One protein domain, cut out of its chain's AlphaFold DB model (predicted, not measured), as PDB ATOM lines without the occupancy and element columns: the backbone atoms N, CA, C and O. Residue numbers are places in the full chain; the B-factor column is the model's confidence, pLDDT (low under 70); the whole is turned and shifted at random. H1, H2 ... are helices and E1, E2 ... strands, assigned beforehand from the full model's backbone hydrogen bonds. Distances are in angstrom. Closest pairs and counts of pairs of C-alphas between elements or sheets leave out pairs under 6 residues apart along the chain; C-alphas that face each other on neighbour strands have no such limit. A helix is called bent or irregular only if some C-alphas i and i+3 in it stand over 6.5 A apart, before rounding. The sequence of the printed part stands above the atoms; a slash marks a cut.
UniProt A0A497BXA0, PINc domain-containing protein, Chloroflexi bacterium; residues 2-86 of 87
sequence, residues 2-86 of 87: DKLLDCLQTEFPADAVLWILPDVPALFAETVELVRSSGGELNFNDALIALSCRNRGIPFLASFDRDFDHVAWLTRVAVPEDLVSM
ATOM      1  N   ASP A   2     -11.040  17.536-103.852       83.44
ATOM      2  CA  ASP A   2     -11.951  16.525-104.406       83.44
ATOM      3  C   ASP A   2     -11.335  15.626-105.470       83.44
ATOM      4  O   ASP A   2     -11.310  14.417-105.301       83.44
ATOM      5  N   LYS A   3     -10.709  16.214-106.494       88.12
ATOM      6  CA  LYS A   3     -10.059  15.440-107.564       88.12
ATOM      7  C   LYS A   3      -8.981  14.475-107.064       88.12
ATOM      8  O   LYS A   3      -8.759  13.446-107.687       88.12
ATOM      9  N   LEU A   4      -8.282  14.822-105.979       87.69
ATOM     10  CA  LEU A   4      -7.266  13.953-105.389       87.69
ATOM     11  C   LEU A   4      -7.926  12.773-104.673       87.69
ATOM     12  O   LEU A   4      -7.506  11.640-104.878       87.69
ATOM     13  N   LEU A   5      -8.958  13.034-103.867       86.81
ATOM     14  CA  LEU A   5      -9.702  11.989-103.162       86.81
ATOM     15  C   LEU A   5     -10.404  11.046-104.145       86.81
ATOM     16  O   LEU A   5     -10.311   9.835-103.984       86.81
ATOM     17  N   ASP A   6     -11.009  11.586-105.204       91.25
ATOM     18  CA  ASP A   6     -11.654  10.792-106.254       91.25
ATOM     19  C   ASP A   6     -10.639   9.875-106.955       91.25
ATOM     20  O   ASP A   6     -10.915   8.697-107.194       91.25
ATOM     21  N   CYS A   7      -9.440  10.396-107.244       91.06
ATOM     22  CA  CYS A   7      -8.348   9.619-107.825       91.06
ATOM     23  C   CYS A   7      -7.897   8.500-106.876       91.06
ATOM     24  O   CYS A   7      -7.864   7.340-107.272       91.06
ATOM     25  N   LEU A   8      -7.644   8.827-105.604       86.88
ATOM     26  CA  LEU A   8      -7.231   7.853-104.592       86.88
ATOM     27  C   LEU A   8      -8.265   6.735-104.417       86.88
ATOM     28  O   LEU A   8      -7.891   5.570-104.367       86.88
ATOM     29  N   GLN A   9      -9.556   7.066-104.370       87.69
ATOM     30  CA  GLN A   9     -10.625   6.070-104.241       87.69
ATOM     31  C   GLN A   9     -10.776   5.195-105.493       87.69
ATOM     32  O   GLN A   9     -11.196   4.044-105.384       87.69
ATOM     33  N   THR A  10     -10.433   5.725-106.670       91.06
ATOM     34  CA  THR A  10     -10.478   4.980-107.937       91.06
ATOM     35  C   THR A  10      -9.268   4.059-108.097       91.06
ATOM     36  O   THR A  10      -9.417   2.917-108.523       91.06
ATOM     37  N   GLU A  11      -8.070   4.546-107.767       91.25
ATOM     38  CA  GLU A  11      -6.817   3.799-107.924       91.25
ATOM     39  C   GLU A  11      -6.582   2.790-106.792       91.25
ATOM     40  O   GLU A  11      -5.956   1.753-107.012       91.25
ATOM     41  N   PHE A  12      -7.110   3.066-105.597       88.44
ATOM     42  CA  PHE A  12      -6.929   2.249-104.398       88.44
ATOM     43  C   PHE A  12      -8.290   1.914-103.770       88.44
ATOM     44  O   PHE A  12      -8.671   2.503-102.753       88.44
ATOM     45  N   PRO A  13      -9.053   0.975-104.363       87.56
ATOM     46  CA  PRO A  13     -10.316   0.541-103.784       87.56
ATOM     47  C   PRO A  13     -10.085  -0.132-102.422       87.56
ATOM     48  O   PRO A  13      -9.012  -0.665-102.139       87.56
ATOM     49  N   ALA A  14     -11.095  -0.097-101.549       86.69
ATOM     50  CA  ALA A  14     -10.950  -0.512-100.150       86.69
ATOM     51  C   ALA A  14     -10.534  -1.987 -99.968       86.69
ATOM     52  O   ALA A  14      -9.929  -2.338 -98.957       86.69
ATOM     53  N   ASP A  15     -10.839  -2.847-100.938       88.88
ATOM     54  CA  ASP A  15     -10.437  -4.257-100.982       88.88
ATOM     55  C   ASP A  15      -8.977  -4.468-101.432       88.88
ATOM     56  O   ASP A  15      -8.405  -5.525-101.169       88.88
ATOM     57  N   ALA A  16      -8.353  -3.461-102.049       89.62
ATOM     58  CA  ALA A  16      -6.939  -3.457-102.421       89.62
ATOM     59  C   ALA A  16      -6.022  -2.896-101.317       89.62
ATOM     60  O   ALA A  16      -4.797  -3.015-101.409       89.62
ATOM     61  N   VAL A  17      -6.586  -2.287-100.272       89.81
ATOM     62  CA  VAL A  17      -5.824  -1.729 -99.150       89.81
ATOM     63  C   VAL A  17      -5.588  -2.805 -98.091       89.81
ATOM     64  O   VAL A  17      -6.516  -3.453 -97.610       89.81
ATOM     65  N   LEU A  18      -4.329  -2.978 -97.680       91.69
ATOM     66  CA  LEU A  18      -4.001  -3.779 -96.504       91.69
ATOM     67  C   LEU A  18      -4.292  -2.972 -95.236       91.69
ATOM     68  O   LEU A  18      -3.610  -1.990 -94.936       91.69
ATOM     69  N   TRP A  19      -5.272  -3.423 -94.465       91.06
ATOM     70  CA  TRP A  19      -5.688  -2.760 -93.235       91.06
ATOM     71  C   TRP A  19      -4.953  -3.322 -92.020       91.06
ATOM     72  O   TRP A  19      -4.988  -4.522 -91.758       91.06
ATOM     73  N   ILE A  20      -4.309  -2.442 -91.252       89.00
ATOM     74  CA  ILE A  20      -3.617  -2.816 -90.007       89.00
ATOM     75  C   ILE A  20      -4.584  -2.856 -88.816       89.00
ATOM     76  O   ILE A  20      -4.406  -3.647 -87.894       89.00
ATOM     77  N   LEU A  21      -5.621  -2.015 -88.838       85.50
ATOM     78  CA  LEU A  21      -6.628  -1.917 -87.783       85.50
ATOM     79  C   LEU A  21      -7.973  -2.474 -88.283       85.50
ATOM     80  O   LEU A  21      -8.426  -2.060 -89.350       85.50
ATOM     81  N   PRO A  22      -8.634  -3.366 -87.524       83.12
ATOM     82  CA  PRO A  22      -9.812  -4.104 -87.991       83.12
ATOM     83  C   PRO A  22     -11.065  -3.238 -88.172       83.12
ATOM     84  O   PRO A  22     -11.911  -3.573 -88.996       83.12
ATOM     85  N   ASP A  23     -11.175  -2.121 -87.447       81.19
ATOM     86  CA  ASP A  23     -12.344  -1.228 -87.509       81.19
ATOM     87  C   ASP A  23     -12.257  -0.217 -88.668       81.19
ATOM     88  O   ASP A  23     -13.268   0.347 -89.089       81.19
ATOM     89  N   VAL A  24     -11.054   0.017 -89.208       88.75
ATOM     90  CA  VAL A  24     -10.824   1.029 -90.252       88.75
ATOM     91  C   VAL A  24     -11.563   0.723 -91.559       88.75
ATOM     92  O   VAL A  24     -12.173   1.653 -92.081       88.75
ATOM     93  N   PRO A  25     -11.608  -0.521 -92.083       91.19
ATOM     94  CA  PRO A  25     -12.381  -0.831 -93.287       91.19
ATOM     95  C   PRO A  25     -13.851  -0.411 -93.190       91.19
ATOM     96  O   PRO A  25     -14.408   0.110 -94.151       91.19
ATOM     97  N   ALA A  26     -14.475  -0.613 -92.023       90.94
ATOM     98  CA  ALA A  26     -15.882  -0.286 -91.804       90.94
ATOM     99  C   ALA A  26     -16.129   1.229 -91.772       90.94
ATOM    100  O   ALA A  26     -17.188   1.687 -92.186       90.94
ATOM    101  N   LEU A  27     -15.144   1.999 -91.303       92.75
ATOM    102  CA  LEU A  27     -15.218   3.455 -91.175       92.75
ATOM    103  C   LEU A  27     -14.608   4.212 -92.359       92.75
ATOM    104  O   LEU A  27     -14.738   5.433 -92.424       92.75
ATOM    105  N   PHE A  28     -13.933   3.531 -93.285       92.62
ATOM    106  CA  PHE A  28     -13.099   4.174 -94.301       92.62
ATOM    107  C   PHE A  28     -13.877   5.168 -95.166       92.62
ATOM    108  O   PHE A  28     -13.454   6.312 -95.318       92.62
ATOM    109  N   ALA A  29     -15.034   4.756 -95.692       92.25
ATOM    110  CA  ALA A  29     -15.848   5.603 -96.560       92.25
ATOM    111  C   ALA A  29     -16.341   6.865 -95.833       92.25
ATOM    112  O   ALA A  29     -16.188   7.970 -96.352       92.25
ATOM    113  N   GLU A  30     -16.860   6.714 -94.612       94.81
ATOM    114  CA  GLU A  30     -17.302   7.844 -93.786       94.81
ATOM    115  C   GLU A  30     -16.132   8.754 -93.396       94.81
ATOM    116  O   GLU A  30     -16.286   9.972 -93.351       94.81
ATOM    117  N   THR A  31     -14.948   8.180 -93.166       94.62
ATOM    118  CA  THR A  31     -13.733   8.932 -92.826       94.62
ATOM    119  C   THR A  31     -13.302   9.814 -93.989       94.62
ATOM    120  O   THR A  31     -13.079  11.007 -93.803       94.62
ATOM    121  N   VAL A  32     -13.229   9.255 -95.202       93.94
ATOM    122  CA  VAL A  32     -12.881  10.023 -96.407       93.94
ATOM    123  C   VAL A  32     -13.915  11.116 -96.679       93.94
ATOM    124  O   VAL A  32     -13.537  12.227 -97.050       93.94
ATOM    125  N   GLU A  33     -15.199  10.838 -96.457       94.62
ATOM    126  CA  GLU A  33     -16.250  11.842 -96.628       94.62
ATOM    127  C   GLU A  33     -16.155  12.965 -95.590       94.62
ATOM    128  O   GLU A  33     -16.303  14.136 -95.933       94.62
ATOM    129  N   LEU A  34     -15.830  12.647 -94.335       95.38
ATOM    130  CA  LEU A  34     -15.631  13.664 -93.308       95.38
ATOM    131  C   LEU A  34     -14.435  14.569 -93.647       95.38
ATOM    132  O   LEU A  34     -14.596  15.789 -93.629       95.38
ATOM    133  N   VAL A  35     -13.302  13.990 -94.070       95.06
ATOM    134  CA  VAL A  35     -12.128  14.734 -94.579       95.06
ATOM    135  C   VAL A  35     -12.507  15.639 -95.755       95.06
ATOM    136  O   VAL A  35     -12.060  16.786 -95.847       95.06
ATOM    137  N   ARG A  36     -13.343  15.141 -96.675       94.25
ATOM    138  CA  ARG A  36     -13.831  15.918 -97.819       94.25
ATOM    139  C   ARG A  36     -14.688  17.097 -97.359       94.25
ATOM    140  O   ARG A  36     -14.428  18.230 -97.761       94.25
ATOM    141  N   SER A  37     -15.673  16.836 -96.502       93.69
ATOM    142  CA  SER A  37     -16.629  17.837 -96.018       93.69
ATOM    143  C   SER A  37     -15.982  18.932 -95.166       93.69
ATOM    144  O   SER A  37     -16.434  20.073 -95.205       93.69
ATOM    145  N   SER A  38     -14.887  18.618 -94.463       93.06
ATOM    146  CA  SER A  38     -14.100  19.593 -93.703       93.06
ATOM    147  C   SER A  38     -13.129  20.391 -94.579       93.06
ATOM    148  O   SER A  38     -12.286  21.109 -94.054       93.06
ATOM    149  N   GLY A  39     -13.128  20.197 -95.904       91.38
ATOM    150  CA  GLY A  39     -12.127  20.806 -96.784       91.38
ATOM    151  C   GLY A  39     -10.688  20.418 -96.421       91.38
ATOM    152  O   GLY A  39      -9.760  21.143 -96.779       91.38
ATOM    153  N   GLY A  40     -10.506  19.282 -95.732       90.12
ATOM    154  CA  GLY A  40      -9.234  18.781 -95.204       90.12
ATOM    155  C   GLY A  40      -8.704  19.463 -93.948       90.12
ATOM    156  O   GLY A  40      -7.553  19.208 -93.611       90.12
ATOM    157  N   GLU A  41      -9.502  20.292 -93.263       92.88
ATOM    158  CA  GLU A  41      -9.178  20.732 -91.895       92.88
ATOM    159  C   GLU A  41      -9.004  19.520 -90.968       92.88
ATOM    160  O   GLU A  41      -8.028  19.438 -90.240       92.88
ATOM    161  N   LEU A  42      -9.878  18.514 -91.085       95.31
ATOM    162  CA  LEU A  42      -9.656  17.204 -90.482       95.31
ATOM    163  C   LEU A  42      -8.838  16.332 -91.431       95.31
ATOM    164  O   LEU A  42      -9.235  16.098 -92.579       95.31
ATOM    165  N   ASN A  43      -7.723  15.789 -90.941       93.94
ATOM    166  CA  ASN A  43      -7.022  14.723 -91.649       93.94
ATOM    167  C   ASN A  43      -7.720  13.365 -91.421       93.94
ATOM    168  O   ASN A  43      -8.680  13.245 -90.659       93.94
ATOM    169  N   PHE A  44      -7.236  12.314 -92.090       92.88
ATOM    170  CA  PHE A  44      -7.831  10.975 -91.996       92.88
ATOM    171  C   PHE A  44      -7.905  10.441 -90.556       92.88
ATOM    172  O   PHE A  44      -8.908   9.841 -90.179       92.88
ATOM    173  N   ASN A  45      -6.866  10.653 -89.747       94.00
ATOM    174  CA  ASN A  45      -6.834  10.161 -88.372       94.00
ATOM    175  C   ASN A  45      -7.810  10.932 -87.483       94.00
ATOM    176  O   ASN A  45      -8.516  10.308 -86.695       94.00
ATOM    177  N   ASP A  46      -7.904  12.251 -87.641       96.25
ATOM    178  CA  ASP A  46      -8.836  13.064 -86.851       96.25
ATOM    179  C   ASP A  46     -10.282  12.726 -87.204       96.25
ATOM    180  O   ASP A  46     -11.108  12.493 -86.321       96.25
ATOM    181  N   ALA A  47     -10.572  12.577 -88.498       96.06
ATOM    182  CA  ALA A  47     -11.867  12.107 -88.967       96.06
ATOM    183  C   ALA A  47     -12.200  10.704 -88.420       96.06
ATOM    184  O   ALA A  47     -13.317  10.473 -87.952       96.06
ATOM    185  N   LEU A  48     -11.231   9.782 -88.411       95.50
ATOM    186  CA  LEU A  48     -11.404   8.433 -87.870       95.50
ATOM    187  C   LEU A  48     -11.659   8.448 -86.355       95.50
ATOM    188  O   LEU A  48     -12.521   7.705 -85.873       95.50
ATOM    189  N   ILE A  49     -10.937   9.283 -85.599       95.88
ATOM    190  CA  ILE A  49     -11.135   9.472 -84.154       95.88
ATOM    191  C   ILE A  49     -12.533  10.026 -83.898       95.88
ATOM    192  O   ILE A  49     -13.278   9.462 -83.094       95.88
ATOM    193  N   ALA A  50     -12.918  11.078 -84.620       96.62
ATOM    194  CA  ALA A  50     -14.228  11.684 -84.479       96.62
ATOM    195  C   ALA A  50     -15.329  10.644 -84.744       96.62
ATOM    196  O   ALA A  50     -16.216  10.445 -83.911       96.62
ATOM    197  N   LEU A  51     -15.284   9.938 -85.878       96.06
ATOM    198  CA  LEU A  51     -16.290   8.925 -86.223       96.06
ATOM    199  C   LEU A  51     -16.305   7.765 -85.224       96.06
ATOM    200  O   LEU A  51     -17.369   7.250 -84.878       96.06
ATOM    201  N   SER A  52     -15.141   7.397 -84.690       94.62
ATOM    202  CA  SER A  52     -15.034   6.407 -83.619       94.62
ATOM    203  C   SER A  52     -15.752   6.845 -82.344       94.62
ATOM    204  O   SER A  52     -16.391   6.000 -81.708       94.62
ATOM    205  N   CYS A  53     -15.679   8.131 -81.983       96.12
ATOM    206  CA  CYS A  53     -16.450   8.714 -80.887       96.12
ATOM    207  C   CYS A  53     -17.953   8.667 -81.188       96.12
ATOM    208  O   CYS A  53     -18.724   8.170 -80.363       96.12
ATOM    209  N   ARG A  54     -18.364   9.077 -82.396       95.69
ATOM    210  CA  ARG A  54     -19.770   9.054 -82.832       95.69
ATOM    211  C   ARG A  54     -20.385   7.662 -82.731       95.69
ATOM    212  O   ARG A  54     -21.439   7.501 -82.118       95.69
ATOM    213  N   ASN A  55     -19.702   6.652 -83.263       93.94
ATOM    214  CA  ASN A  55     -20.196   5.274 -83.288       93.94
ATOM    215  C   ASN A  55     -20.277   4.638 -81.897       93.94
ATOM    216  O   ASN A  55     -21.034   3.690 -81.696       93.94
ATOM    217  N   ARG A  56     -19.517   5.157 -80.929       94.12
ATOM    218  CA  ARG A  56     -19.521   4.691 -79.535       94.12
ATOM    219  C   ARG A  56     -20.416   5.536 -78.626       94.12
ATOM    220  O   ARG A  56     -20.478   5.261 -77.432       94.12
ATOM    221  N   GLY A  57     -21.101   6.548 -79.166       96.12
ATOM    222  CA  GLY A  57     -21.919   7.470 -78.377       96.12
ATOM    223  C   GLY A  57     -21.095   8.293 -77.384       96.12
ATOM    224  O   GLY A  57     -21.581   8.596 -76.300       96.12
ATOM    225  N   ILE A  58     -19.844   8.609 -77.730       96.62
ATOM    226  CA  ILE A  58     -18.932   9.420 -76.920       96.62
ATOM    227  C   ILE A  58     -19.028  10.871 -77.418       96.62
ATOM    228  O   ILE A  58     -18.531  11.159 -78.505       96.62
ATOM    229  N   PRO A  59     -19.654  11.791 -76.661       95.25
ATOM    230  CA  PRO A  59     -19.841  13.173 -77.105       95.25
ATOM    231  C   PRO A  59     -18.647  14.085 -76.785       95.25
ATOM    232  O   PRO A  59     -18.605  15.211 -77.274       95.25
ATOM    233  N   PHE A  60     -17.683  13.614 -75.985       95.75
ATOM    234  CA  PHE A  60     -16.535  14.398 -75.528       95.75
ATOM    235  C   PHE A  60     -15.214  13.762 -75.957       95.75
ATOM    236  O   PHE A  60     -15.006  12.563 -75.763       95.75
ATOM    237  N   LEU A  61     -14.295  14.576 -76.468       96.88
ATOM    238  CA  LEU A  61     -12.937  14.163 -76.811       96.88
ATOM    239  C   LEU A  61     -11.925  15.032 -76.067       96.88
ATOM    240  O   LEU A  61     -11.833  16.231 -76.314       96.88
ATOM    241  N   ALA A  62     -11.124  14.423 -75.194       96.69
ATOM    242  CA  ALA A  62      -9.969  15.101 -74.615       96.69
ATOM    243  C   ALA A  62      -8.873  15.237 -75.683       96.69
ATOM    244  O   ALA A  62      -8.305  14.232 -76.113       96.69
ATOM    245  N   SER A  63      -8.599  16.461 -76.133       96.25
ATOM    246  CA  SER A  63      -7.602  16.721 -77.177       96.25
ATOM    247  C   SER A  63      -7.069  18.154 -77.125       96.25
ATOM    248  O   SER A  63      -7.804  19.114 -76.875       96.25
ATOM    249  N   PHE A  64      -5.778  18.298 -77.425       95.00
ATOM    250  CA  PHE A  64      -5.134  19.598 -77.641       95.00
ATOM    251  C   PHE A  64      -5.306  20.119 -79.070       95.00
ATOM    252  O   PHE A  64      -5.035  21.291 -79.322       95.00
ATOM    253  N   ASP A  65      -5.743  19.259 -79.986       95.19
ATOM    254  CA  ASP A  65      -5.918  19.606 -81.387       95.19
ATOM    255  C   ASP A  65      -7.226  20.374 -81.588       95.19
ATOM    256  O   ASP A  65      -8.306  19.852 -81.317       95.19
ATOM    257  N   ARG A  66      -7.128  21.628 -82.032       95.69
ATOM    258  CA  ARG A  66      -8.284  22.520 -82.186       95.69
ATOM    259  C   ARG A  66      -9.107  22.193 -83.424       95.69
ATOM    260  O   ARG A  66     -10.240  22.655 -83.500       95.69
ATOM    261  N   ASP A  67      -8.601  21.366 -84.331       95.00
ATOM    262  CA  ASP A  67      -9.317  21.016 -85.557       95.00
ATOM    263  C   ASP A  67     -10.619  20.252 -85.235       95.00
ATOM    264  O   ASP A  67     -11.616  20.369 -85.948       95.00
ATOM    265  N   PHE A  68     -10.700  19.588 -84.073       96.19
ATOM    266  CA  PHE A  68     -11.950  18.993 -83.581       96.19
ATOM    267  C   PHE A  68     -13.039  20.012 -83.211       96.19
ATOM    268  O   PHE A  68     -14.207  19.630 -83.161       96.19
ATOM    269  N   ASP A  69     -12.710  21.294 -83.006       94.81
ATOM    270  CA  ASP A  69     -13.710  22.350 -82.770       94.81
ATOM    271  C   ASP A  69     -14.625  22.543 -84.007       94.81
ATOM    272  O   ASP A  69     -15.723  23.091 -83.897       94.81
ATOM    273  N   HIS A  70     -14.216  22.036 -85.179       90.81
ATOM    274  CA  HIS A  70     -14.990  22.053 -86.425       90.81
ATOM    275  C   HIS A  70     -16.025  20.912 -86.514       90.81
ATOM    276  O   HIS A  70     -16.874  20.898 -87.410       90.81
ATOM    277  N   VAL A  71     -16.006  19.954 -85.580       95.31
ATOM    278  CA  VAL A  71     -16.932  18.815 -85.555       95.31
ATOM    279  C   VAL A  71     -18.138  19.142 -84.674       95.31
ATOM    280  O   VAL A  71     -18.136  18.911 -83.471       95.31
ATOM    281  N   ALA A  72     -19.226  19.621 -85.280       93.81
ATOM    282  CA  ALA A  72     -20.397  20.134 -84.551       93.81
ATOM    283  C   ALA A  72     -21.054  19.155 -83.549       93.81
ATOM    284  O   ALA A  72     -21.756  19.585 -82.637       93.81
ATOM    285  N   TRP A  73     -20.871  17.847 -83.730       95.31
ATOM    286  CA  TRP A  73     -21.445  16.800 -82.876       95.31
ATOM    287  C   TRP A  73     -20.453  16.211 -81.861       95.31
ATOM    288  O   TRP A  73     -20.823  15.293 -81.129       95.31
ATOM    289  N   LEU A  74     -19.216  16.712 -81.808       96.88
ATOM    290  CA  LEU A  74     -18.179  16.262 -80.885       96.88
ATOM    291  C   LEU A  74     -17.620  17.466 -80.135       96.88
ATOM    292  O   LEU A  74     -17.073  18.381 -80.739       96.88
ATOM    293  N   THR A  75     -17.723  17.471 -78.811       96.31
ATOM    294  CA  THR A  75     -17.121  18.544 -78.026       96.31
ATOM    295  C   THR A  75     -15.700  18.188 -77.633       96.31
ATOM    296  O   THR A  75     -15.449  17.195 -76.944       96.31
ATOM    297  N   ARG A  76     -14.759  19.038 -78.030       96.62
ATOM    298  CA  ARG A  76     -13.391  18.964 -77.547       96.62
ATOM    299  C   ARG A  76     -13.289  19.489 -76.115       96.62
ATOM    300  O   ARG A  76     -13.780  20.567 -75.802       96.62
ATOM    301  N   VAL A  77     -12.606  18.727 -75.273       96.94
ATOM    302  CA  VAL A  77     -12.221  19.092 -73.908       96.94
ATOM    303  C   VAL A  77     -10.720  19.373 -73.938       96.94
ATOM    304  O   VAL A  77      -9.907  18.450 -74.042       96.94
ATOM    305  N   ALA A  78     -10.351  20.653 -73.926       95.81
ATOM    306  CA  ALA A  78      -8.966  21.116 -73.967       95.81
ATOM    307  C   ALA A  78      -8.331  21.098 -72.575       95.81
ATOM    308  O   ALA A  78      -7.147  20.789 -72.419       95.81
ATOM    309  N   VAL A  79      -9.131  21.473 -71.578       94.81
ATOM    310  CA  VAL A  79      -8.739  21.618 -70.178       94.81
ATOM    311  C   VAL A  79      -9.856  21.104 -69.259       94.81
ATOM    312  O   VAL A  79     -11.015  21.049 -69.674       94.81
ATOM    313  N   PRO A  80      -9.552  20.705 -68.010       91.19
ATOM    314  CA  PRO A  80     -10.564  20.196 -67.080       91.19
ATOM    315  C   PRO A  80     -11.734  21.158 -66.834       91.19
ATOM    316  O   PRO A  80     -12.857  20.713 -66.607       91.19
ATOM    317  N   GLU A  81     -11.485  22.465 -66.893       93.50
ATOM    318  CA  GLU A  81     -12.487  23.513 -66.684       93.50
ATOM    319  C   GLU A  81     -13.600  23.487 -67.741       93.50
ATOM    320  O   GLU A  81     -14.734  23.862 -67.430       93.50
ATOM    321  N   ASP A  82     -13.316  22.977 -68.944       90.44
ATOM    322  CA  ASP A  82     -14.315  22.843 -70.006       90.44
ATOM    323  C   ASP A  82     -15.472  21.943 -69.545       90.44
ATOM    324  O   ASP A  82     -16.628  22.245 -69.823       90.44
ATOM    325  N   LEU A  83     -15.199  20.908 -68.737       86.19
ATOM    326  CA  LEU A  83     -16.219  19.992 -68.208       86.19
ATOM    327  C   LEU A  83     -17.169  20.660 -67.203       86.19
ATOM    328  O   LEU A  83     -18.332  20.275 -67.103       86.19
ATOM    329  N   VAL A  84     -16.686  21.652 -66.451       80.38
ATOM    330  CA  VAL A  84     -17.474  22.334 -65.410       80.38
ATOM    331  C   VAL A  84     -18.496  23.281 -66.034       80.38
ATOM    332  O   VAL A  84     -19.587  23.440 -65.504       80.38
ATOM    333  N   SER A  85     -18.173  23.875 -67.184       66.69
ATOM    334  CA  SER A  85     -19.082  24.765 -67.920       66.69
ATOM    335  C   SER A  85     -20.268  24.054 -68.590       66.69
ATOM    336  O   SER A  85     -21.157  24.714 -69.126       66.69
ATOM    337  N   MET A  86     -20.273  22.718 -68.570       68.94
ATOM    338  CA  MET A  86     -21.235  21.861 -69.271       68.94
ATOM    339  C   MET A  86     -22.237  21.167 -68.338       68.94
ATOM    340  O   MET A  86     -23.124  20.465 -68.825       68.94
TER     341      MET A  86
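Overview. This is residues 2 to 86 of the 87 residues of the protein "PINc domain-containing protein" of Chloroflexi bacterium (UniProt A0A497BXA0). An elongated row of parts: a small pair of parallel strands, E1 and E2, with the short helix H4 packed by E2, has the short helix H5 beyond it at one end of the model, while H3, H2 and H1 follow one after another toward the other end. H3 and H2 cross steeply in the middle of the row, and H1 makes the far end, joined to H2 by a long looping stretch. The printed part has 85 residues with five named helices and two named strands, in the order H1, H2, H3, E1, H4, E2, H5, and its class is mostly helix. It is only just loose, close to compact, with a radius of gyration of the C-alphas of 14.5 A and spans of 47 by 26 by 17 A.

Along the chain. Strand E1 is residues 60 to 62, with C-alpha 60 at (-16.535, 14.398, -75.528), and E2 is residues 75 to 77. Between them is H4, residues 66 to 70. H3, residues 44 to 55, is 16.2 A long, and H2, residues 24 to 37, is 18.7 A. H1, residues 2 to 11, is 14.2 A long and begins at C-alpha 2, (-11.951, 16.525, -104.406). H5, residues 80 to 84, ends at C-alpha 84, (-17.474, 22.334, -65.410).

Arrangement. E1 and E2 are parallel neighbours with 32 degrees between their directions; N 61 and O 75 are 2.9 A apart and N 77 and O 61 are 2.8 A apart, both within hydrogen-bond range. E1, H4 and E2 make a strand-helix-strand unit, two parallel neighbour strands with a helix between them in the chain, and its crossover is right-handed. The closest C-alphas of H4 and E2, those of Phe 68 and Arg 76, are 6.2 A apart. H4 and H3 are close but not clearly touching, with the C-alphas of Asp 46 and Phe 68 closest at 7.5 A. H3 and H2 touch, closest at the C-alphas of Thr 31 and Ala 47, 5.3 A, at a steep tilt of 69.8 degrees, only just short of about perpendicular, and run opposite ways. H1 and H2 form a helical hairpin: they only just touch, with 3 pairs of C-alphas within 8 A, through residues 32 to 36 alone of H2, at a shallow tilt of 23 degrees, opposite ways; the closest C-alphas are those of Asp 2 and Arg 36, 6.9 A. H2 is irregular: C-alphas 26 and 29 are 7.6 A apart. H1 and H3 have every O i to N i+4 pair within hydrogen-bond range; H2 has 8 of 10, and H4 and H5 each have 0 of 1 but 2 of 2 O i to N i+3 pairs.

Size, cuts and confidence. The two farthest C-alphas, of Glu 11 and Val 84, are 47.6 A apart. The printed part has no cut, and the link from H1 to H2 is long, with 12 residues. The mean pLDDT of the printed part is 91.9; residues 85 to 86 are under 70.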